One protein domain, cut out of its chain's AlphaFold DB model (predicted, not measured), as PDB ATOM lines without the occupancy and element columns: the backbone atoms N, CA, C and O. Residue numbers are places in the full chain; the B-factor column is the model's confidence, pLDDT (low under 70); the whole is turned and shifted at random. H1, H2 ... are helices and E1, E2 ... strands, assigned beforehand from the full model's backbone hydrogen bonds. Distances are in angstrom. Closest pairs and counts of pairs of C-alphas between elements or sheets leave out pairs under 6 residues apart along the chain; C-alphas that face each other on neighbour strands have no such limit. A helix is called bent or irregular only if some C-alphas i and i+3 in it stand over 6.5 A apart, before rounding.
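This is residues 431 to 609 of the 613 residues of the protein "BRCT domain-containing protein" of Hamiltosporidium tvaerminnensis (UniProt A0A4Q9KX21). An elongated body of two lobes set end to end, with the helix H2 between them. The larger lobe is a twisted wall of four strands with H1 and H3 over one face, H2 over the other, and H4 and H5 beside its edge strand E4; the smaller lobe is a three-strand sheet, with H6 and H7 between it and H2. The printed part has 179 residues with eight named helices and seven named strands, in the order E1 H1 E2 E3 H2 E4 H3 H4 H5 E5 H6 E6 E7 H7 H8; the class is mixed, helices and strands. The sheets run E2 E1 E3 E4 and E6 E5 E7, both parallel throughout. The whole is compact, with a radius of gyration of the C-alphas of 17.3 A, and spans 55 by 34 by 30 A.

Begin at E1, residues 431 to 435, an inner strand of the four-strand sheet. Beside it run E2, residues 460 to 463, with N 432 and O 461 at 2.8 A, and E3, residues 472 to 475, with N 433 and O 472 at 2.9 A, within hydrogen-bond range. E4, residues 498 to 501, is the parallel neighbour of E3, with N 473 and O 498 at 2.9 A. H1, residues 439 to 456, is on this sheet at a height of 8.9 A, over E2 and E1. H2, residues 487 to 494, is on the opposite face at a height of 9.1 A, over E3. H3, residues 502 to 510, touches residues 448 to 455 of H1 at a steep tilt of 39 degrees, the closest C-alphas being those of Leu 452 and Ile 509, 5.6 A apart. H4, residues 516 to 519, is on the sheet too, its closest C-alphas to E4 being those of Tyr 519 and Val 500, 5.3 A apart. H5, residues 532 to 541, only grazes the sheet with its residues 533 to 538. H2 is the hub. It touches H5 at Ile 493 and Pro 533, closest C-alphas 5.8 A apart. It touches H6, residues 561 to 569, at a shallow tilt of 18 degrees, the same way, with the C-alphas of Leu 491 and Val 566 at 5.9 A. It touches H7, residues 589 to 598, at a steep tilt of 51 degrees, closest at the C-alphas of Leu 490 and Ile 596, 7.2 A apart. In the smaller sheet, find E5, residues 551 to 554, between E6, residues 573 to 575, with N 552 and O 573 at 2.8 A, and E7, residues 583 to 586, with N 553 and O 584 at 2.9 A. H6 only grazes this sheet. H8, residues 604 to 607, touches no helix. In H2, H5, H6 and H7 every O i to N i+4 pair is within hydrogen-bond range; H1 has 12 of 14 and H3 4 of 5, and H4 and H8 are too short for such a pair.

Find C-alpha 431 at (204.089, 196.909, 273.465), where E1 begins its 13.7 A. H1 starts at C-alpha 439, (219.110, 189.598, 262.640), and runs 25.1 A; it is irregular, C-alphas 447 and 450 being 7.3 A apart, with a kink of 47 degrees near residue 450. H5 and H7 are 14.3 A each. H8 ends at C-alpha 607, (195.142, 169.220, 293.238).

The C-alphas farthest apart, those of Lys 510 and Phe 579, are 55.8 A apart. The printed part has no cut. The links E3 to H2 and H4 to H5 are long. Mean pLDDT of the printed part is 90.1; look for values under 70 at residues 576 to 583 and 604 to 609.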
ATOM      1  N   VAL A 431     202.717 197.019 272.961       97.12
ATOM      2  CA  VAL A 431     204.089 196.909 273.465       97.12
ATOM      3  C   VAL A 431     204.651 195.534 273.113       97.12
ATOM      4  O   VAL A 431     204.241 194.518 273.687       97.12
ATOM      5  N   PHE A 432     205.579 195.504 272.162       97.56
ATOM      6  CA  PHE A 432     206.202 194.307 271.616       97.56
ATOM      7  C   PHE A 432     207.537 193.992 272.282       97.56
ATOM      8  O   PHE A 432     208.365 194.866 272.535       97.56
ATOM      9  N   LEU A 433     207.769 192.701 272.490       98.38
ATOM     10  CA  LEU A 433     209.071 192.119 272.785       98.38
ATOM     11  C   LEU A 433     209.398 191.090 271.702       98.38
ATOM     12  O   LEU A 433     208.509 190.375 271.243       98.38
ATOM     13  N   THR A 434     210.668 190.971 271.321       98.00
ATOM     14  CA  THR A 434     211.131 189.921 270.402       98.00
ATOM     15  C   THR A 434     212.057 188.931 271.107       98.00
ATOM     16  O   THR A 434     212.809 189.276 272.034       98.00
ATOM     17  N   SER A 435     211.996 187.662 270.694       97.62
ATOM     18  CA  SER A 435     212.904 186.620 271.178       97.62
ATOM     19  C   SER A 435     213.107 185.514 270.143       97.62
ATOM     20  O   SER A 435     212.156 185.074 269.506       97.62
ATOM     21  N   GLY A 436     214.354 185.058 269.980       95.25
ATOM     22  CA  GLY A 436     214.689 183.961 269.064       95.25
ATOM     23  C   GLY A 436     214.521 184.292 267.577       95.25
ATOM     24  O   GLY A 436     214.438 183.372 266.772       95.25
ATOM     25  N   LEU A 437     214.445 185.579 267.223       96.88
ATOM     26  CA  LEU A 437     214.408 186.052 265.837       96.88
ATOM     27  C   LEU A 437     215.825 186.203 265.272       96.88
ATOM     28  O   LEU A 437     216.744 186.554 266.020       96.88
ATOM     29  N   SER A 438     215.988 186.004 263.964       96.50
ATOM     30  CA  SER A 438     217.245 186.303 263.269       96.50
ATOM     31  C   SER A 438     217.525 187.813 263.223       96.50
ATOM     32  O   SER A 438     216.663 188.648 263.527       96.50
ATOM     33  N   SER A 439     218.744 188.192 262.836       95.81
ATOM     34  CA  SER A 439     219.110 189.598 262.640       95.81
ATOM     35  C   SER A 439     218.229 190.265 261.581       95.81
ATOM     36  O   SER A 439     217.724 191.364 261.797       95.81
ATOM     37  N   GLU A 440     217.967 189.575 260.471       97.19
ATOM     38  CA  GLU A 440     217.127 190.052 259.369       97.19
ATOM     39  C   GLU A 440     215.678 190.269 259.822       97.19
ATOM     40  O   GLU A 440     215.057 191.271 259.466       97.19
ATOM     41  N   GLU A 441     215.144 189.365 260.644       97.62
ATOM     42  CA  GLU A 441     213.791 189.464 261.193       97.62
ATOM     43  C   GLU A 441     213.655 190.637 262.173       97.62
ATOM     44  O   GLU A 441     212.696 191.410 262.088       97.62
ATOM     45  N   ASN A 442     214.635 190.838 263.060       96.06
ATOM     46  CA  ASN A 442     214.650 191.999 263.956       96.06
ATOM     47  C   ASN A 442     214.780 193.317 263.175       96.06
ATOM     48  O   ASN A 442     214.084 194.290 263.482       96.06
ATOM     49  N   ILE A 443     215.627 193.355 262.140       96.56
ATOM     50  CA  ILE A 443     215.763 194.512 261.242       96.56
ATOM     51  C   ILE A 443     214.438 194.788 260.528       96.56
ATOM     52  O   ILE A 443     214.026 195.945 260.432       96.56
ATOM     53  N   PHE A 444     213.745 193.754 260.051       97.56
ATOM     54  CA  PHE A 444     212.444 193.902 259.408       97.56
ATOM     55  C   PHE A 444     211.415 194.527 260.354       97.56
ATOM     56  O   PHE A 444     210.774 195.507 259.973       97.56
ATOM     57  N   ILE A 445     211.289 194.034 261.590       97.12
ATOM     58  CA  ILE A 445     210.389 194.618 262.603       97.12
ATOM     59  C   ILE A 445     210.744 196.091 262.841       97.12
ATOM     60  O   ILE A 445     209.887 196.967 262.735       97.12
ATOM     61  N   SER A 446     212.028 196.383 263.048       94.75
ATOM     62  CA  SER A 446     212.527 197.736 263.325       94.75
ATOM     63  C   SER A 446     212.282 198.717 262.172       94.75
ATOM     64  O   SER A 446     212.030 199.897 262.401       94.75
ATOM     65  N   LYS A 447     212.319 198.246 260.920       96.44
ATOM     66  CA  LYS A 447     212.029 199.065 259.731       96.44
ATOM     67  C   LYS A 447     210.534 199.282 259.494       96.44
ATOM     68  O   LYS A 447     210.157 200.264 258.864       96.44
ATOM     69  N   THR A 448     209.685 198.368 259.955       96.62
ATOM     70  CA  THR A 448     208.264 198.333 259.569       96.62
ATOM     71  C   THR A 448     207.305 198.793 260.660       96.62
ATOM     72  O   THR A 448     206.166 199.126 260.334       96.62
ATOM     73  N   PHE A 449     207.733 198.874 261.924       94.56
ATOM     74  CA  PHE A 449     206.817 199.176 263.030       94.56
ATOM     75  C   PHE A 449     206.143 200.550 262.907       94.56
ATOM     76  O   PHE A 449     204.960 200.660 263.203       94.56
ATOM     77  N   TRP A 450     206.837 201.573 262.387       94.12
ATOM     78  CA  TRP A 450     206.232 202.885 262.117       94.12
ATOM     79  C   TRP A 450     205.102 202.805 261.086       94.12
ATOM     80  O   TRP A 450     204.056 203.427 261.253       94.12
ATOM     81  N   SER A 451     205.290 202.010 260.028       94.12
ATOM     82  CA  SER A 451     204.238 201.780 259.032       94.12
ATOM     83  C   SER A 451     203.048 201.062 259.658       94.12
ATOM     84  O   SER A 451     201.905 201.426 259.396       94.12
ATOM     85  N   LEU A 452     203.314 200.074 260.512       94.88
ATOM     86  CA  LEU A 452     202.276 199.346 261.227       94.88
ATOM     87  C   LEU A 452     201.484 200.261 262.174       94.88
ATOM     88  O   LEU A 452     200.258 200.241 262.141       94.88
ATOM     89  N   GLN A 453     202.172 201.097 262.953       94.69
ATOM     90  CA  GLN A 453     201.565 202.079 263.852       94.69
ATOM     91  C   GLN A 453     200.629 203.027 263.096       94.69
ATOM     92  O   GLN A 453     199.486 203.214 263.505       94.69
ATOM     93  N   ASN A 454     201.071 203.550 261.950       92.31
ATOM     94  CA  ASN A 454     200.247 204.428 261.118       92.31
ATOM     95  C   ASN A 454     199.007 203.715 260.555       92.31
ATOM     96  O   ASN A 454     197.955 204.332 260.431       92.31
ATOM     97  N   LYS A 455     199.119 202.426 260.208       93.00
ATOM     98  CA  LYS A 455     197.994 201.638 259.678       93.00
ATOM     99  C   LYS A 455     196.963 201.279 260.741       93.00
ATOM    100  O   LYS A 455     195.775 201.294 260.446       93.00
ATOM    101  N   LEU A 456     197.418 200.909 261.935       91.12
ATOM    102  CA  LEU A 456     196.538 200.508 263.033       91.12
ATOM    103  C   LEU A 456     195.967 201.704 263.797       91.12
ATOM    104  O   LEU A 456     194.972 201.548 264.495       91.12
ATOM    105  N   ASN A 457     196.586 202.882 263.673       91.94
ATOM    106  CA  ASN A 457     196.234 204.081 264.430       91.94
ATOM    107  C   ASN A 457     196.226 203.848 265.958       91.94
ATOM    108  O   ASN A 457     195.399 204.398 266.684       91.94
ATOM    109  N   ILE A 458     197.159 203.022 266.445       91.38
ATOM    110  CA  ILE A 458     197.392 202.761 267.872       91.38
ATOM    111  C   ILE A 458     198.875 202.961 268.202       91.38
ATOM    112  O   ILE A 458     199.721 202.716 267.338       91.38
ATOM    113  N   PRO A 459     199.232 203.366 269.433       94.38
ATOM    114  CA  PRO A 459     200.631 203.461 269.834       94.38
ATOM    115  C   PRO A 459     201.323 202.093 269.781       94.38
ATOM    116  O   PRO A 459     200.784 201.110 270.295       94.38
ATOM    117  N   ILE A 460     202.524 202.031 269.193       95.31
ATOM    118  CA  ILE A 460     203.363 200.828 269.185       95.31
ATOM    119  C   ILE A 460     204.721 201.143 269.815       95.31
ATOM    120  O   ILE A 460     205.393 202.102 269.444       95.31
ATOM    121  N   GLU A 461     205.155 200.303 270.748       95.38
ATOM    122  CA  GLU A 461     206.481 200.347 271.361       95.38
ATOM    123  C   GLU A 461     207.181 198.998 271.165       95.38
ATOM    124  O   GLU A 461     206.572 197.947 271.336       95.38
ATOM    125  N   ILE A 462     208.476 199.010 270.841       96.06
ATOM    126  CA  ILE A 462     209.307 197.800 270.809       96.06
ATOM    127  C   ILE A 462     210.334 197.894 271.930       96.06
ATOM    128  O   ILE A 462     211.141 198.823 271.960       96.06
ATOM    129  N   LYS A 463     210.338 196.907 272.827       96.06
ATOM    130  CA  LYS A 463     211.303 196.810 273.924       96.06
ATOM    131  C   LYS A 463     212.354 195.744 273.651       96.06
ATOM    132  O   LYS A 463     212.061 194.665 273.138       96.06
ATOM    133  N   SER A 464     213.589 196.035 274.053       93.19
ATOM    134  CA  SER A 464     214.700 195.077 274.043       93.19
ATOM    135  C   SER A 464     214.649 194.120 275.237       93.19
ATOM    136  O   SER A 464     215.049 192.958 275.117       93.19
ATOM    137  N   GLU A 465     214.110 194.577 276.369       94.94
ATOM    138  CA  GLU A 465     214.043 193.842 277.631       94.94
ATOM    139  C   GLU A 465     212.607 193.579 278.090       94.94
ATOM    140  O   GLU A 465     211.656 194.270 277.719       94.94
ATOM    141  N   TYR A 466     212.452 192.553 278.928       95.75
ATOM    142  CA  TYR A 466     211.166 192.233 279.532       95.75
ATOM    143  C   TYR A 466     210.735 193.320 280.527       95.75
ATOM    144  O   TYR A 466     211.511 193.747 281.380       95.75
ATOM    145  N   SER A 467     209.456 193.691 280.475       94.50
ATOM    146  CA  SER A 467     208.788 194.512 281.488       94.50
ATOM    147  C   SER A 467     207.328 194.077 281.633       94.50
ATOM    148  O   SER A 467     206.792 193.390 280.767       94.50
ATOM    149  N   SER A 468     206.660 194.474 282.714       91.50
ATOM    150  CA  SER A 468     205.247 194.129 282.933       91.50
ATOM    151  C   SER A 468     204.287 194.781 281.932       91.50
ATOM    152  O   SER A 468     203.141 194.361 281.860       91.50
ATOM    153  N   SER A 469     204.739 195.783 281.167       94.56
ATOM    154  CA  SER A 469     203.929 196.457 280.146       94.56
ATOM    155  C   SER A 469     203.909 195.729 278.801       94.56
ATOM    156  O   SER A 469     203.239 196.193 277.888       94.56
ATOM    157  N   ILE A 470     204.686 194.650 278.631       97.44
ATOM    158  CA  ILE A 470     204.701 193.884 277.379       97.44
ATOM    159  C   ILE A 470     203.323 193.257 277.152       97.44
ATOM    160  O   ILE A 470     202.803 192.565 278.022       97.44
ATOM    161  N   THR A 471     202.774 193.458 275.955       96.69
ATOM    162  CA  THR A 471     201.465 192.921 275.539       96.69
ATOM    163  C   THR A 471     201.608 191.719 274.609       96.69
ATOM    164  O   THR A 471     200.828 190.770 274.700       96.69
ATOM    165  N   HIS A 472     202.646 191.725 273.764       97.75
ATOM    166  CA  HIS A 472     202.935 190.648 272.826       97.75
ATOM    167  C   HIS A 472     204.414 190.279 272.843       97.75
ATOM    168  O   HIS A 472     205.299 191.139 272.851       97.75
ATOM    169  N   LEU A 473     204.675 188.979 272.779       98.56
ATOM    170  CA  LEU A 473     205.990 188.425 272.514       98.56
ATOM    171  C   LEU A 473     205.982 187.793 271.120       98.56
ATOM    172  O   LEU A 473     205.257 186.831 270.881       98.56
ATOM    173  N   ILE A 474     206.812 188.327 270.226       98.56
ATOM    174  CA  ILE A 474     206.981 187.844 268.856       98.56
ATOM    175  C   ILE A 474     208.190 186.908 268.815       98.56
ATOM    176  O   ILE A 474     209.305 187.303 269.177       98.56
ATOM    177  N   VAL A 475     207.975 185.673 268.363       98.56
ATOM    178  CA  VAL A 475     209.013 184.632 268.324       98.56
ATOM    179  C   VAL A 475     209.088 183.922 266.983       98.56
ATOM    180  O   VAL A 475     208.099 183.830 266.253       98.56
ATOM    181  N   ASN A 476     210.256 183.368 266.673       97.69
ATOM    182  CA  ASN A 476     210.382 182.411 265.583       97.69
ATOM    183  C   ASN A 476     209.858 181.042 266.042       97.69
ATOM    184  O   ASN A 476     209.955 180.701 267.226       97.69
ATOM    185  N   ILE A 477     209.297 180.272 265.112       97.75
ATOM    186  CA  ILE A 477     208.738 178.946 265.373       97.75
ATOM    187  C   ILE A 477     209.324 177.909 264.420       97.75
ATOM    188  O   ILE A 477     209.634 178.203 263.266       97.75
ATOM    189  N   ASP A 478     209.448 176.682 264.903       96.25
ATOM    190  CA  ASP A 478     209.800 175.526 264.096       96.25
ATOM    191  C   ASP A 478     208.584 174.965 263.332       96.25
ATOM    192  O   ASP A 478     207.450 175.446 263.434       96.25
ATOM    193  N   LYS A 479     208.816 173.886 262.577       95.00
ATOM    194  CA  LYS A 479     207.776 173.158 261.829       95.00
ATOM    195  C   LYS A 479     206.642 172.597 262.701       95.00
ATOM    196  O   LYS A 479     205.568 172.308 262.183       95.00
ATOM    197  N   ASN A 480     206.868 172.438 264.003       95.06
ATOM    198  CA  ASN A 480     205.876 171.942 264.950       95.06
ATOM    199  C   ASN A 480     205.066 173.086 265.582       95.06
ATOM    200  O   ASN A 480     204.117 172.819 266.317       95.06
ATOM    201  N   GLY A 481     205.389 174.347 265.279       96.62
ATOM    202  CA  GLY A 481     204.777 175.518 265.902       96.62
ATOM    203  C   GLY A 481     205.358 175.842 267.279       96.62
ATOM    204  O   GLY A 481     204.697 176.525 268.065       96.62
ATOM    205  N   CYS A 482     206.558 175.346 267.585       98.00
ATOM    206  CA  CYS A 482     207.252 175.557 268.848       98.00
ATOM    207  C   CYS A 482     208.366 176.593 268.699       98.00
ATOM    208  O   CYS A 482     209.056 176.619 267.683       98.00
ATOM    209  N   CYS A 483     208.581 177.432 269.709       98.00
ATOM    210  CA  CYS A 483     209.682 178.397 269.708       98.00
ATOM    211  C   CYS A 483     210.899 177.897 270.499       98.00
ATOM    212  O   CYS A 483     210.842 176.898 271.213       98.00
ATOM    213  N   LEU A 484     212.016 178.620 270.430       97.31
ATOM    214  CA  LEU A 484     213.124 178.395 271.359       97.31
ATOM    215  C   LEU A 484     212.720 178.812 272.778       97.31
ATOM    216  O   LEU A 484     212.182 179.905 272.981       97.31
ATOM    217  N   ARG A 485     213.021 177.974 273.775       97.44
ATOM    218  CA  ARG A 485     212.800 178.327 275.180       97.44
ATOM    219  C   ARG A 485     213.834 179.349 275.649       97.44
ATOM    220  O   ARG A 485     214.993 179.014 275.880       97.44
ATOM    221  N   THR A 486     213.398 180.587 275.849       97.31
ATOM    222  CA  THR A 486     214.220 181.677 276.398       97.31
ATOM    223  C   THR A 486     213.651 182.194 277.719       97.31
ATOM    224  O   THR A 486     212.482 181.975 278.039       97.31
ATOM    225  N   LEU A 487     214.448 182.946 278.485       96.81
ATOM    226  CA  LEU A 487     213.947 183.609 279.692       96.81
ATOM    227  C   LEU A 487     212.815 184.604 279.371       96.81
ATOM    228  O   LEU A 487     211.832 184.663 280.102       96.81
ATOM    229  N   LYS A 488     212.909 185.338 278.250       97.75
ATOM    230  CA  LYS A 488     211.840 186.239 277.779       97.75
ATOM    231  C   LYS A 488     210.531 185.478 277.554       97.75
ATOM    232  O   LYS A 488     209.488 185.931 278.010       97.75
ATOM    233  N   TYR A 489     210.602 184.314 276.908       98.00
ATOM    234  CA  TYR A 489     209.459 183.420 276.710       98.00
ATOM    235  C   TYR A 489     208.818 183.004 278.037       98.00
ATOM    236  O   TYR A 489     207.623 183.222 278.228       98.00
ATOM    237  N   LEU A 490     209.615 182.506 278.987       97.88
ATOM    238  CA  LEU A 490     209.114 182.073 280.295       97.88
ATOM    239  C   LEU A 490     208.451 183.219 281.072       97.88
ATOM    240  O   LEU A 490     207.358 183.051 281.610       97.88
ATOM    241  N   LEU A 491     209.083 184.396 281.108       97.44
ATOM    242  CA  LEU A 491     208.551 185.567 281.810       97.44
ATOM    243  C   LEU A 491     207.247 186.076 281.183       97.44
ATOM    244  O   LEU A 491     206.325 186.418 281.922       97.44
ATOM    245  N   CYS A 492     207.163 186.101 279.849       97.50
ATOM    246  CA  CYS A 492     205.969 186.520 279.120       97.50
ATOM    247  C   CYS A 492     204.797 185.560 279.336       97.50
ATOM    248  O   CYS A 492     203.699 186.013 279.655       97.50
ATOM    249  N   ILE A 493     205.023 184.246 279.241       96.44
ATOM    250  CA  ILE A 493     203.977 183.251 279.506       96.44
ATOM    251  C   ILE A 493     203.402 183.430 280.906       96.44
ATOM    252  O   ILE A 493     202.188 183.517 281.068       96.44
ATOM    253  N   LEU A 494     204.266 183.525 281.919       96.25
ATOM    254  CA  LEU A 494     203.838 183.653 283.311       96.25
ATOM    255  C   LEU A 494     203.026 184.920 283.592       96.25
ATOM    256  O   LEU A 494     202.181 184.909 284.485       96.25
ATOM    257  N   ASN A 495     203.275 185.992 282.838       94.06
ATOM    258  CA  ASN A 495     202.537 187.247 282.944       94.06
ATOM    259  C   ASN A 495     201.272 187.281 282.065       94.06
ATOM    260  O   ASN A 495     200.618 188.313 281.985       94.06
ATOM    261  N   GLY A 496     200.926 186.178 281.390       94.50
ATOM    262  CA  GLY A 496     199.751 186.120 280.521       94.50
ATOM    263  C   GLY A 496     199.882 186.983 279.267       94.50
ATOM    264  O   GLY A 496     198.891 187.537 278.802       94.50
ATOM    265  N   VAL A 497     201.095 187.122 278.728       96.69
ATOM    266  CA  VAL A 497     201.369 187.846 277.477       96.69
ATOM    267  C   VAL A 497     200.952 186.991 276.280       96.69
ATOM    268  O   VAL A 497     201.144 185.772 276.285       96.69
ATOM    269  N   LYS A 498     200.434 187.618 275.216       97.69
ATOM    270  CA  LYS A 498     200.166 186.933 273.943       97.69
ATOM    271  C   LYS A 498     201.491 186.535 273.291       97.69
ATOM    272  O   LYS A 498     202.262 187.400 272.873       97.69
ATOM    273  N   VAL A 499     201.777 185.238 273.209       98.19
ATOM    274  CA  VAL A 499     202.996 184.740 272.556       98.19
ATOM    275  C   VAL A 499     202.654 184.237 271.161       98.19
ATOM    276  O   VAL A 499     201.983 183.218 270.999       98.19
ATOM    277  N   VAL A 500     203.114 184.973 270.156       98.44
ATOM    278  CA  VAL A 500     202.710 184.816 268.757       98.44
ATOM    279  C   VAL A 500     203.920 184.618 267.853       98.44
ATOM    280  O   VAL A 500     205.017 185.117 268.109       98.44
ATOM    281  N   SER A 501     203.721 183.878 266.768       98.31
ATOM    282  CA  SER A 501     204.769 183.658 265.772       98.31
ATOM    283  C   SER A 501     205.110 184.935 264.993       98.31
ATOM    284  O   SER A 501     204.258 185.783 264.745       98.31
ATOM    285  N   TYR A 502     206.341 185.048 264.500       98.31
ATOM    286  CA  TYR A 502     206.776 186.133 263.613       98.31
ATOM    287  C   TYR A 502     205.917 186.260 262.341       98.31
ATOM    288  O   TYR A 502     205.728 187.351 261.795       98.31
ATOM    289  N   SER A 503     205.330 185.153 261.884       97.62
ATOM    290  CA  SER A 503     204.373 185.145 260.774       97.62
ATOM    291  C   SER A 503     203.128 185.992 261.042       97.62
ATOM    292  O   SER A 503     202.617 186.591 260.095       97.62
ATOM    293  N   TRP A 504     202.696 186.118 262.302       97.75
ATOM    294  CA  TRP A 504     201.631 187.043 262.694       97.75
ATOM    295  C   TRP A 504     201.999 188.477 262.349       97.75
ATOM    296  O   TRP A 504     201.282 189.130 261.603       97.75
ATOM    297  N   TYR A 505     203.163 188.942 262.810       97.31
ATOM    298  CA  TYR A 505     203.619 190.311 262.584       97.31
ATOM    299  C   TYR A 505     203.742 190.625 261.084       97.31
ATOM    300  O   TYR A 505     203.260 191.653 260.604       97.31
ATOM    301  N   LYS A 506     204.303 189.689 260.301       97.06
ATOM    302  CA  LYS A 506     204.364 189.805 258.832       97.06
ATOM    303  C   LYS A 506     202.981 189.937 258.195       97.06
ATOM    304  O   LYS A 506     202.829 190.673 257.219       97.06
ATOM    305  N   LYS A 507     201.986 189.198 258.694       96.88
ATOM    306  CA  LYS A 507     200.614 189.256 258.180       96.88
ATOM    307  C   LYS A 507     199.912 190.537 258.631       96.88
ATOM    308  O   LYS A 507     199.286 191.175 257.793       96.88
ATOM    309  N   LEU A 508     200.095 190.945 259.881       95.62
ATOM    310  CA  LEU A 508     199.523 192.147 260.480       95.62
ATOM    311  C   LEU A 508     199.922 193.422 259.712       95.62
ATOM    312  O   LEU A 508     199.084 194.277 259.450       95.62
ATOM    313  N   ILE A 509     201.173 193.516 259.244       94.31
ATOM    314  CA  ILE A 509     201.617 194.627 258.377       94.31
ATOM    315  C   ILE A 509     200.839 194.691 257.057       94.31
ATOM    316  O   ILE A 509     200.633 195.776 256.504       94.31
ATOM    317  N   LYS A 510     200.453 193.534 256.511       94.06
ATOM    318  CA  LYS A 510     199.739 193.435 255.231       94.06
ATOM    319  C   LYS A 510     198.237 193.641 255.408       94.06
ATOM    320  O   LYS A 510     197.622 194.276 254.561       94.06
ATOM    321  N   VAL A 511     197.674 193.099 256.484       93.00
ATOM    322  CA  VAL A 511     196.241 193.086 256.778       93.00
ATOM    323  C   VAL A 511     196.049 193.527 258.240       93.00
ATOM    324  O   VAL A 511     196.337 192.743 259.140       93.00
ATOM    325  N   PRO A 512     195.570 194.756 258.499       83.19
ATOM    326  CA  PRO A 512     195.491 195.343 259.845       83.19
ATOM    327  C   PRO A 512     194.361 194.788 260.741       83.19
ATOM    328  O   PRO A 512     193.995 195.415 261.725       83.19
ATOM    329  N   SER A 513     193.809 193.615 260.424       86.12
ATOM    330  CA  SER A 513     192.700 192.966 261.146       86.12
ATOM    331  C   SER A 513     192.991 191.502 261.500       86.12
ATOM    332  O   SER A 513     192.081 190.698 261.686       86.12
ATOM    333  N   VAL A 514     194.269 191.124 261.529       92.12
ATOM    334  CA  VAL A 514     194.686 189.734 261.739       92.12
ATOM    335  C   VAL A 514     194.588 189.372 263.211       92.12
ATOM    336  O   VAL A 514     195.306 189.931 264.039       92.12
ATOM    337  N   GLU A 515     193.755 188.382 263.511       91.25
ATOM    338  CA  GLU A 515     193.604 187.867 264.865       91.25
ATOM    339  C   GLU A 515     194.862 187.120 265.335       91.25
ATOM    340  O   GLU A 515     195.451 186.306 264.620       91.25
ATOM    341  N   GLU A 516     195.273 187.363 266.578       92.94
ATOM    342  CA  GLU A 516     196.453 186.743 267.187       92.94
ATOM    343  C   GLU A 516     196.253 185.250 267.450       92.94
ATOM    344  O   GLU A 516     197.223 184.489 267.441       92.94
ATOM    345  N   LYS A 517     195.002 184.824 267.684       91.62
ATOM    346  CA  LYS A 517     194.648 183.446 268.065       91.62
ATOM    347  C   LYS A 517     195.171 182.411 267.064       91.62
ATOM    348  O   LYS A 517     195.638 181.355 267.477       91.62
ATOM    349  N   ASP A 518     195.168 182.752 265.775       93.44
ATOM    350  CA  ASP A 518     195.575 181.862 264.681       93.44
ATOM    351  C   ASP A 518     197.100 181.706 264.584       93.44
ATOM    352  O   ASP A 518     197.611 180.850 263.863       93.44
ATOM    353  N   TYR A 519     197.840 182.532 265.321       97.19
ATOM    354  CA  TYR A 519     199.296 182.579 265.309       97.19
ATOM    355  C   TYR A 519     199.921 182.360 266.684       97.19
ATOM    356  O   TYR A 519     201.142 182.521 266.823       97.19
ATOM    357  N   PHE A 520     199.116 181.998 267.685       97.44
ATOM    358  CA  PHE A 520     199.624 181.563 268.976       97.44
ATOM    359  C   PHE A 520     200.562 180.373 268.789       97.44
ATOM    360  O   PHE A 520     200.301 179.443 268.023       97.44
ATOM    361  N   ILE A 521     201.676 180.409 269.505       97.75
ATOM    362  CA  ILE A 521     202.622 179.299 269.490       97.75
ATOM    363  C   ILE A 521     202.062 178.096 270.253       97.75
ATOM    364  O   ILE A 521     201.284 178.240 271.199       97.75
ATOM    365  N   LYS A 522     202.507 176.896 269.880       97.06
ATOM    366  CA  LYS A 522     202.056 175.648 270.507       97.06
ATOM    367  C   LYS A 522     202.876 175.255 271.732       97.06
ATOM    368  O   LYS A 522     202.404 174.441 272.515       97.06
ATOM    369  N   GLY A 523     204.076 175.795 271.904       97.62
ATOM    370  CA  GLY A 523     204.979 175.449 273.001       97.62
ATOM    371  C   GLY A 523     206.419 175.828 272.677       97.62
ATOM    372  O   GLY A 523     206.659 176.733 271.873       97.62
ATOM    373  N   ASP A 524     207.373 175.118 273.273       97.81
ATOM    374  CA  ASP A 524     208.806 175.323 273.056       97.81
ATOM    375  C   ASP A 524     209.530 174.062 272.573       97.81
ATOM    376  O   ASP A 524     209.000 172.953 272.591       97.81
ATOM    377  N   ASN A 525     210.767 174.244 272.118       96.00
ATOM    378  CA  ASN A 525     211.612 173.207 271.535       96.00
ATOM    379  C   ASN A 525     212.018 172.091 272.513       96.00
ATOM    380  O   ASN A 525     212.571 171.088 272.072       96.00
ATOM    381  N   ILE A 526     211.785 172.259 273.817       95.44
ATOM    382  CA  ILE A 526     212.129 171.264 274.838       95.44
ATOM    383  C   ILE A 526     210.901 170.433 275.206       95.44
ATOM    384  O   ILE A 526     211.001 169.216 275.318       95.44
ATOM    385  N   SER A 527     209.747 171.081 275.368       94.12
ATOM    386  CA  SER A 527     208.512 170.425 275.836       94.12
ATOM    387  C   SER A 527     207.546 170.060 274.707       94.12
ATOM    388  O   SER A 527     206.559 169.361 274.930       94.12
ATOM    389  N   GLY A 528     207.829 170.514 273.485       95.19
ATOM    390  CA  GLY A 528     207.006 170.266 272.310       95.19
ATOM    391  C   GLY A 528     205.717 171.091 272.281       95.19
ATOM    392  O   GLY A 528     205.496 171.997 273.084       95.19
ATOM    393  N   GLY A 529     204.869 170.789 271.297       94.19
ATOM    394  CA  GLY A 529     203.602 171.483 271.083       94.19
ATOM    395  C   GLY A 529     202.515 170.928 271.998       94.19
ATOM    396  O   GLY A 529     201.877 169.938 271.657       94.19
ATOM    397  N   ASN A 530     202.298 171.570 273.142       93.88
ATOM    398  CA  ASN A 530     201.375 171.134 274.200       93.88
ATOM    399  C   ASN A 530     200.276 172.170 274.526       93.88
ATOM    400  O   ASN A 530     199.448 171.968 275.412       93.88
ATOM    401  N   ASN A 531     200.259 173.282 273.793       95.44
ATOM    402  CA  ASN A 531     199.331 174.401 273.916       95.44
ATOM    403  C   ASN A 531     199.338 175.090 275.297       95.44
ATOM    404  O   ASN A 531     198.408 175.824 275.640       95.44
ATOM    405  N   VAL A 532     200.382 174.867 276.100       95.31
ATOM    406  CA  VAL A 532     200.536 175.455 277.436       95.31
ATOM    407  C   VAL A 532     200.588 176.987 277.402       95.31
ATOM    408  O   VAL A 532     199.879 177.592 278.210       95.31
ATOM    409  N   PRO A 533     201.314 177.655 276.476       96.62
ATOM    410  CA  PRO A 533     201.345 179.120 276.429       96.62
ATOM    411  C   PRO A 533     199.948 179.742 276.298       96.62
ATOM    412  O   PRO A 533     199.611 180.680 277.021       96.62
ATOM    413  N   TYR A 534     199.102 179.173 275.433       96.31
ATOM    414  CA  TYR A 534     197.723 179.624 275.244       96.31
ATOM    415  C   TYR A 534     196.848 179.371 276.480       96.31
ATOM    416  O   TYR A 534     196.057 180.231 276.874       96.31
ATOM    417  N   GLN A 535     197.002 178.216 277.135       95.31
ATOM    418  CA  GLN A 535     196.259 177.898 278.358       95.31
ATOM    419  C   GLN A 535     196.625 178.839 279.514       95.31
ATOM    420  O   GLN A 535     195.732 179.328 280.206       95.31
ATOM    421  N   ILE A 536     197.915 179.148 279.696       95.38
ATOM    422  CA  ILE A 536     198.362 180.102 280.721       95.38
ATOM    423  C   ILE A 536     197.837 181.506 280.406       95.38
ATOM    424  O   ILE A 536     197.305 182.156 281.305       95.38
ATOM    425  N   TYR A 537     197.901 181.945 279.144       96.12
ATOM    426  CA  TYR A 537     197.295 183.204 278.705       96.12
ATOM    427  C   TYR A 537     195.808 183.273 279.084       96.12
ATOM    428  O   TYR A 537     195.388 184.202 279.773       96.12
ATOM    429  N   LYS A 538     195.019 182.254 278.721       95.00
ATOM    430  CA  LYS A 538     193.581 182.194 279.029       95.00
ATOM    431  C   LYS A 538     193.308 182.197 280.537       95.00
ATOM    432  O   LYS A 538     192.367 182.848 280.988       95.00
ATOM    433  N   ASN A 539     194.116 181.497 281.328       93.75
ATOM    434  CA  ASN A 539     194.004 181.498 282.786       93.75
ATOM    435  C   ASN A 539     194.306 182.880 283.381       93.75
ATOM    436  O   ASN A 539     193.565 183.340 284.249       93.75
ATOM    437  N   ALA A 540     195.330 183.567 282.875       92.38
ATOM    438  CA  ALA A 540     195.697 184.906 283.320       92.38
ATOM    439  C   ALA A 540     194.588 185.935 283.045       92.38
ATOM    440  O   ALA A 540     194.295 186.740 283.925       92.38
ATOM    441  N   GLN A 541     193.897 185.844 281.899       91.19
ATOM    442  CA  GLN A 541     192.717 186.682 281.612       91.19
ATOM    443  C   GLN A 541     191.575 186.473 282.625       91.19
ATOM    444  O   GLN A 541     190.774 187.371 282.853       91.19
ATOM    445  N   ASN A 542     191.526 185.309 283.284       90.69
ATOM    446  CA  ASN A 542     190.574 184.996 284.353       90.69
ATOM    447  C   ASN A 542     191.144 185.242 285.769       90.69
ATOM    448  O   ASN A 542     190.595 184.741 286.753       90.69
ATOM    449  N   GLY A 543     192.276 185.943 285.896       89.12
ATOM    450  CA  GLY A 543     192.936 186.223 287.178       89.12
ATOM    451  C   GLY A 543     193.599 185.006 287.839       89.12
ATOM    452  O   GLY A 543     193.901 185.029 289.034       89.12
ATOM    453  N   ILE A 544     193.823 183.918 287.093       89.69
ATOM    454  CA  ILE A 544     194.457 182.691 287.586       89.69
ATOM    455  C   ILE A 544     195.935 182.697 287.181       89.69
ATOM    456  O   ILE A 544     196.289 182.352 286.056       89.69
ATOM    457  N   PHE A 545     196.808 183.071 288.118       90.25
ATOM    458  CA  PHE A 545     198.259 183.081 287.900       90.25
ATOM    459  C   PHE A 545     198.892 181.697 288.081       90.25
ATOM    460  O   PHE A 545     198.461 180.908 288.921       90.25
ATOM    461  N   TYR A 546     199.950 181.426 287.312       92.56
ATOM    462  CA  TYR A 546     200.519 180.084 287.162       92.56
ATOM    463  C   TYR A 546     201.080 179.474 288.456       92.56
ATOM    464  O   TYR A 546     200.850 178.303 288.739       92.56
ATOM    465  N   PHE A 547     201.779 180.271 289.267       92.12
ATOM    466  CA  PHE A 547     202.319 179.861 290.567       92.12
ATOM    467  C   PHE A 547     201.515 180.434 291.738       92.12
ATOM    468  O   PHE A 547     202.045 180.608 292.839       92.12
ATOM    469  N   ASN A 548     200.237 180.760 291.525       86.75
ATOM    470  CA  ASN A 548     199.411 181.346 292.572       86.75
ATOM    471  C   ASN A 548     199.355 180.426 293.800       86.75
ATOM    472  O   ASN A 548     198.939 179.273 293.699       86.75
ATOM    473  N   LYS A 549     199.727 180.966 294.967       84.94
ATOM    474  CA  LYS A 549     199.791 180.248 296.255       84.94
ATOM    475  C   LYS A 549     200.818 179.106 296.311       84.94
ATOM    476  O   LYS A 549     200.745 178.302 297.231       84.94
ATOM    477  N   ILE A 550     201.774 179.049 295.382       87.19
ATOM    478  CA  ILE A 550     202.887 178.096 295.448       87.19
ATOM    479  C   ILE A 550     204.053 178.728 296.210       87.19
ATOM    480  O   ILE A 550     204.503 179.831 295.878       87.19
ATOM    481  N   ASN A 551     204.557 178.000 297.207       87.44
ATOM    482  CA  ASN A 551     205.766 178.344 297.945       87.44
ATOM    483  C   ASN A 551     206.894 177.394 297.515       87.44
ATOM    484  O   ASN A 551     206.835 176.183 297.724       87.44
ATOM    485  N   PHE A 552     207.927 177.939 296.885       87.88
ATOM    486  CA  PHE A 552     209.088 177.174 296.447       87.88
ATOM    487  C   PHE A 552     210.118 177.106 297.566       87.88
ATOM    488  O   PHE A 552     210.558 178.147 298.065       87.88
ATOM    489  N   LEU A 553     210.530 175.887 297.913       86.88
ATOM    490  CA  LEU A 553     211.650 175.644 298.808       86.88
ATOM    491  C   LEU A 553     212.891 175.339 297.968       86.88
ATOM    492  O   LEU A 553     212.990 174.283 297.341       86.88
ATOM    493  N   ILE A 554     213.826 176.286 297.948       84.12
ATOM    494  CA  ILE A 554     215.024 176.237 297.106       84.12
ATOM    495  C   ILE A 554     216.231 176.531 297.988       84.12
ATOM    496  O   ILE A 554     216.240 177.523 298.718       84.12
ATOM    497  N   GLU A 555     217.264 175.691 297.922       82.00
ATOM    498  CA  GLU A 555     218.505 175.959 298.654       82.00
ATOM    499  C   GLU A 555     219.119 177.280 298.170       82.00
ATOM    500  O   GLU A 555     219.223 177.515 296.965       82.00
ATOM    501  N   LYS A 556     219.571 178.136 299.100       82.75
ATOM    502  CA  LYS A 556     220.042 179.504 298.797       82.75
ATOM    503  C   LYS A 556     221.070 179.568 297.665       82.75
ATOM    504  O   LYS A 556     221.005 180.481 296.845       82.75
ATOM    505  N   LYS A 557     221.964 178.577 297.578       84.88
ATOM    506  CA  LYS A 557     222.998 178.471 296.533       84.88
ATOM    507  C   LYS A 557     222.443 178.353 295.105       84.88
ATOM    508  O   LYS A 557     223.151 178.673 294.161       84.88
ATOM    509  N   PHE A 558     221.192 177.918 294.940       83.56
ATOM    510  CA  PHE A 558     220.535 177.765 293.638       83.56
ATOM    511  C   PHE A 558     219.613 178.939 293.279       83.56
ATOM    512  O   PHE A 558     219.049 178.966 292.185       83.56
ATOM    513  N   ILE A 559     219.437 179.921 294.170       86.31
ATOM    514  CA  ILE A 559     218.526 181.040 293.925       86.31
ATOM    515  C   ILE A 559     219.226 182.124 293.094       86.31
ATOM    516  O   ILE A 559     219.836 183.051 293.627       86.31
ATOM    517  N   THR A 560     219.079 182.046 291.772       90.88
ATOM    518  CA  THR A 560     219.571 183.070 290.838       90.88
ATOM    519  C   THR A 560     218.618 184.271 290.746       90.88
ATOM    520  O   THR A 560     217.428 184.188 291.070       90.88
ATOM    521  N   LYS A 561     219.121 185.426 290.281       92.25
ATOM    522  CA  LYS A 561     218.300 186.634 290.045       92.25
ATOM    523  C   LYS A 561     217.152 186.353 289.073       92.25
ATOM    524  O   LYS A 561     216.039 186.835 289.287       92.25
ATOM    525  N   ASP A 562     217.413 185.566 288.037       92.12
ATOM    526  CA  ASP A 562     216.417 185.238 287.022       92.12
ATOM    527  C   ASP A 562     215.392 184.232 287.534       92.12
ATOM    528  O   ASP A 562     214.197 184.438 287.321       92.12
ATOM    529  N   LEU A 563     215.805 183.252 288.342       92.38
ATOM    530  CA  LEU A 563     214.869 182.365 289.026       92.38
ATOM    531  C   LEU A 563     213.909 183.139 289.939       92.38
ATOM    532  O   LEU A 563     212.699 182.907 289.913       92.38
ATOM    533  N   ARG A 564     214.423 184.127 290.692       92.69
ATOM    534  CA  ARG A 564     213.577 185.020 291.506       92.69
ATOM    535  C   ARG A 564     212.569 185.780 290.651       92.69
ATOM    536  O   ARG A 564     211.415 185.897 291.059       92.69
ATOM    537  N   LYS A 565     212.980 186.297 289.488       93.94
ATOM    538  CA  LYS A 565     212.070 186.985 288.557       93.94
ATOM    539  C   LYS A 565     210.993 186.040 288.033       93.94
ATOM    540  O   LYS A 565     209.824 186.406 288.059       93.94
ATOM    541  N   VAL A 566     211.365 184.832 287.614       95.62
ATOM    542  CA  VAL A 566     210.439 183.818 287.091       95.62
ATOM    543  C   VAL A 566     209.385 183.460 288.137       95.62
ATOM    544  O   VAL A 566     208.193 183.598 287.878       95.62
ATOM    545  N   ILE A 567     209.793 183.101 289.356       94.06
ATOM    546  CA  ILE A 567     208.848 182.730 290.420       94.06
ATOM    547  C   ILE A 567     207.919 183.903 290.771       94.06
ATOM    548  O   ILE A 567     206.700 183.723 290.839       94.06
ATOM    549  N   LYS A 568     208.468 185.115 290.932       92.81
ATOM    550  CA  LYS A 568     207.676 186.314 291.253       92.81
ATOM    551  C   LYS A 568     206.695 186.689 290.141       92.81
ATOM    552  O   LYS A 568     205.558 187.045 290.449       92.81
ATOM    553  N   ASN A 569     207.089 186.581 288.871       93.69
ATOM    554  CA  ASN A 569     206.197 186.845 287.738       93.69
ATOM    555  C   ASN A 569     205.001 185.893 287.728       93.69
ATOM    556  O   ASN A 569     203.877 186.338 287.525       93.69
ATOM    557  N   GLY A 570     205.219 184.612 288.032       92.44
ATOM    558  CA  GLY A 570     204.137 183.638 288.178       92.44
ATOM    559  C   GLY A 570     203.291 183.803 289.448       92.44
ATOM    560  O   GLY A 570     202.375 183.011 289.653       92.44
ATOM    561  N   LYS A 571     203.571 184.809 290.293       92.75
ATOM    562  CA  LYS A 571     202.959 185.051 291.617       92.75
ATOM    563  C   LYS A 571     203.246 183.969 292.668       92.75
ATOM    564  O   LYS A 571     202.492 183.830 293.631       92.75
ATOM    565  N   GLY A 572     204.349 183.241 292.507       91.56
ATOM    566  CA  GLY A 572     204.871 182.331 293.522       91.56
ATOM    567  C   GLY A 572     205.705 183.065 294.574       91.56
ATOM    568  O   GLY A 572     206.147 184.202 294.373       91.56
ATOM    569  N   LYS A 573     205.951 182.398 295.700       90.38
ATOM    570  CA  LYS A 573     206.860 182.865 296.755       90.38
ATOM    571  C   LYS A 573     208.050 181.923 296.868       90.38
ATOM    572  O   LYS A 573     207.933 180.735 296.596       90.38
ATOM    573  N   ILE A 574     209.191 182.460 297.280       87.06
ATOM    574  CA  ILE A 574     210.374 181.665 297.608       87.06
ATOM    575  C   ILE A 574     210.491 181.691 299.117       87.06
ATOM    576  O   ILE A 574     210.577 182.778 299.692       87.06
ATOM    577  N   ASN A 575     210.471 180.518 299.737       78.94
ATOM    578  CA  ASN A 575     210.727 180.407 301.154       78.94
ATOM    579  C   ASN A 575     212.187 180.027 301.366       78.94
ATOM    580  O   ASN A 575     212.638 178.968 300.936       78.94
ATOM    581  N   GLU A 576     212.932 180.926 301.996       69.44
ATOM    582  CA  GLU A 576     214.335 180.690 302.337       69.44
ATOM    583  C   GLU A 576     214.479 179.954 303.677       69.44
ATOM    584  O   GLU A 576     215.559 179.453 303.981       69.44
ATOM    585  N   ASN A 577     213.389 179.868 304.450       60.31
ATOM    586  CA  ASN A 577     213.334 179.263 305.774       60.31
ATOM    587  C   ASN A 577     212.320 178.105 305.738       60.31
ATOM    588  O   ASN A 577     211.199 178.291 305.291       60.31
ATOM    589  N   ASN A 578     212.680 176.908 306.204       57.28
ATOM    590  CA  ASN A 578     211.919 175.649 306.053       57.28
ATOM    591  C   ASN A 578     210.495 175.582 306.680       57.28
ATOM    592  O   ASN A 578     209.973 174.485 306.859       57.28
ATOM    593  N   PHE A 579     209.840 176.693 307.021       48.12
ATOM    594  CA  PHE A 579     208.542 176.690 307.704       48.12
ATOM    595  C   PHE A 579     207.345 176.690 306.734       48.12
ATOM    596  O   PHE A 579     207.352 177.352 305.700       48.12
ATOM    597  N   GLU A 580     206.349 175.871 307.061       51.44
ATOM    598  CA  GLU A 580     205.311 175.291 306.197       51.44
ATOM    599  C   GLU A 580     204.391 176.272 305.443       51.44
ATOM    600  O   GLU A 580     203.906 177.257 305.988       51.44
ATOM    601  N   PHE A 581     204.125 175.969 304.165       46.62
ATOM    602  CA  PHE A 581     202.859 175.430 303.621       46.62
ATOM    603  C   PHE A 581     203.079 175.198 302.112       46.62
ATOM    604  O   PHE A 581     203.547 176.099 301.416       46.62
ATOM    605  N   THR A 582     202.772 173.992 301.609       55.97
ATOM    606  CA  THR A 582     203.031 173.520 300.222       55.97
ATOM    607  C   THR A 582     204.434 173.861 299.708       55.97
ATOM    608  O   THR A 582     204.590 174.666 298.793       55.97
ATOM    609  N   ASN A 583     205.453 173.257 300.319       63.28
ATOM    610  CA  ASN A 583     206.841 173.410 299.897       63.28
ATOM    611  C   ASN A 583     207.097 172.525 298.672       63.28
ATOM    612  O   ASN A 583     207.331 171.325 298.815       63.28
ATOM    613  N   LEU A 584     207.081 173.099 297.466       77.62
ATOM    614  CA  LEU A 584     207.664 172.403 296.322       77.62
ATOM    615  C   LEU A 584     209.182 172.512 296.451       77.62
ATOM    616  O   LEU A 584     209.749 173.593 296.261       77.62
ATOM    617  N   LYS A 585     209.831 171.403 296.814       79.94
ATOM    618  CA  LYS A 585     211.288 171.329 296.839       79.94
ATOM    619  C   LYS A 585     211.793 171.255 295.405       79.94
ATOM    620  O   LYS A 585     211.400 170.362 294.663       79.94
ATOM    621  N   VAL A 586     212.655 172.192 295.036       81.00
ATOM    622  CA  VAL A 586     213.248 172.256 293.698       81.00
ATOM    623  C   VAL A 586     214.760 172.241 293.837       81.00
ATOM    624  O   VAL A 586     215.316 173.007 294.628       81.00
ATOM    625  N   GLN A 587     215.431 171.372 293.082       78.12
ATOM    626  CA  GLN A 587     216.887 171.228 293.175       78.12
ATOM    627  C   GLN A 587     217.634 172.169 292.227       78.12
ATOM    628  O   GLN A 587     218.786 172.510 292.481       78.12
ATOM    629  N   ASN A 588     217.002 172.603 291.134       82.94
ATOM    630  CA  ASN A 588     217.610 173.498 290.152       82.94
ATOM    631  C   ASN A 588     216.568 174.345 289.400       82.94
ATOM    632  O   ASN A 588     215.384 174.031 289.343       82.94
ATOM    633  N   GLU A 589     217.017 175.415 288.749       87.50
ATOM    634  CA  GLU A 589     216.143 176.292 287.958       87.50
ATOM    635  C   GLU A 589     215.490 175.604 286.744       87.50
ATOM    636  O   GLU A 589     214.385 175.976 286.343       87.50
ATOM    637  N   LYS A 590     216.131 174.573 286.172       91.19
ATOM    638  CA  LYS A 590     215.615 173.866 284.990       91.19
ATOM    639  C   LYS A 590     214.315 173.133 285.301       91.19
ATOM    640  O   LYS A 590     213.442 173.095 284.440       91.19
ATOM    641  N   GLU A 591     214.163 172.600 286.510       91.69
ATOM    642  CA  GLU A 591     212.909 172.003 286.982       91.69
ATOM    643  C   GLU A 591     211.760 173.008 286.916       91.69
ATOM    644  O   GLU A 591     210.718 172.703 286.343       91.69
ATOM    645  N   ILE A 592     211.969 174.243 287.383       93.06
ATOM    646  CA  ILE A 592     210.946 175.297 287.309       93.06
ATOM    647  C   ILE A 592     210.632 175.662 285.861       93.06
ATOM    648  O   ILE A 592     209.460 175.791 285.500       93.06
ATOM    649  N   TYR A 593     211.645 175.780 285.005       95.38
ATOM    650  CA  TYR A 593     211.425 176.056 283.584       95.38
ATOM    651  C   TYR A 593     210.645 174.926 282.908       95.38
ATOM    652  O   TYR A 593     209.742 175.197 282.114       95.38
ATOM    653  N   ASN A 594     210.932 173.671 283.258       94.81
ATOM    654  CA  ASN A 594     210.195 172.505 282.783       94.81
ATOM    655  C   ASN A 594     208.762 172.488 283.319       94.81
ATOM    656  O   ASN A 594     207.854 172.209 282.544       94.81
ATOM    657  N   PHE A 595     208.525 172.852 284.584       94.31
ATOM    658  CA  PHE A 595     207.165 172.960 285.110       94.31
ATOM    659  C   PHE A 595     206.338 173.961 284.317       94.31
ATOM    660  O   PHE A 595     205.194 173.671 283.991       94.31
ATOM    661  N   ILE A 596     206.903 175.123 283.979       95.50
ATOM    662  CA  ILE A 596     206.224 176.134 283.156       95.50
ATOM    663  C   ILE A 596     205.941 175.579 281.768       95.50
ATOM    664  O   ILE A 596     204.806 175.624 281.314       95.50
ATOM    665  N   SER A 597     206.966 175.031 281.125       94.69
ATOM    666  CA  SER A 597     206.902 174.585 279.734       94.69
ATOM    667  C   SER A 597     205.940 173.406 279.539       94.69
ATOM    668  O   SER A 597     205.227 173.353 278.544       94.69
ATOM    669  N   ASN A 598     205.864 172.497 280.518       93.88
ATOM    670  CA  ASN A 598     204.966 171.339 280.516       93.88
ATOM    671  C   ASN A 598     203.561 171.645 281.054       93.88
ATOM    672  O   ASN A 598     202.695 170.775 281.012       93.88
ATOM    673  N   GLY A 599     203.320 172.843 281.594       92.94
ATOM    674  CA  GLY A 599     202.009 173.189 282.142       92.94
ATOM    675  C   GLY A 599     201.649 172.443 283.431       92.94
ATOM    676  O   GLY A 599     200.466 172.314 283.741       92.94
ATOM    677  N   THR A 600     202.637 171.970 284.200       91.94
ATOM    678  CA  THR A 600     202.463 171.188 285.440       91.94
ATOM    679  C   THR A 600     201.434 171.778 286.411       91.94
ATOM    680  O   THR A 600     200.698 171.031 287.052       91.94
ATOM    681  N   PHE A 601     201.334 173.106 286.507       88.81
ATOM    682  CA  PHE A 601     200.439 173.783 287.454       88.81
ATOM    683  C   PHE A 601     199.151 174.336 286.831       88.81
ATOM    684  O   PHE A 601     198.359 174.966 287.532       88.81
ATOM    685  N   LEU A 602     198.877 174.066 285.548       85.44
ATOM    686  CA  LEU A 602     197.653 174.531 284.877       85.44
ATOM    687  C   LEU A 602     196.372 174.074 285.587       85.44
ATOM    688  O   LEU A 602     195.404 174.828 285.669       85.44
ATOM    689  N   ASN A 603     196.397 172.867 286.156       71.31
ATOM    690  CA  ASN A 603     195.259 172.240 286.820       71.31
ATOM    691  C   ASN A 603     195.347 172.284 288.351       71.31
ATOM    692  O   ASN A 603     194.684 171.496 289.017       71.31
ATOM    693  N   TYR A 604     196.121 173.190 288.955       62.38
ATOM    694  CA  TYR A 604     196.325 173.174 290.413       62.38
ATOM    695  C   TYR A 604     195.028 173.362 291.238       62.38
ATOM    696  O   TYR A 604     194.957 172.943 292.392       62.38
ATOM    697  N   LYS A 605     193.937 173.873 290.639       50.31
ATOM    698  CA  LYS A 605     192.591 173.828 291.255       50.31
ATOM    699  C   LYS A 605     192.063 172.394 291.478       50.31
ATOM    700  O   LYS A 605     191.283 172.201 292.405       50.31
ATOM    701  N   ALA A 606     192.495 171.404 290.696       42.06
ATOM    702  CA  ALA A 606     192.164 169.987 290.875       42.06
ATOM    703  C   ALA A 606     192.998 169.312 291.983       42.06
ATOM    704  O   ALA A 606     192.503 168.420 292.665       42.06
ATOM    705  N   ILE A 607     194.220 169.792 292.237       43.69
ATOM    706  CA  ILE A 607     195.142 169.220 293.238       43.69
ATOM    707  C   ILE A 607     194.667 169.485 294.678       43.69
ATOM    708  O   ILE A 607     194.925 168.697 295.580       43.69
ATOM    709  N   LYS A 608     193.854 170.524 294.912       38.91
ATOM    710  CA  LYS A 608     193.188 170.712 296.216       38.91
ATOM    711  C   LYS A 608     192.116 169.660 296.545       38.91
ATOM    712  O   LYS A 608     191.654 169.642 297.681       38.91
ATOM    713  N   LYS A 609     191.702 168.821 295.587       34.31
ATOM    714  CA  LYS A 609     190.726 167.735 295.798       34.31
ATOM    715  C   LYS A 609     191.337 166.331 295.784       34.31
ATOM    716  O   LYS A 609     190.611 165.373 296.021       34.31
TER     717      LYS A 609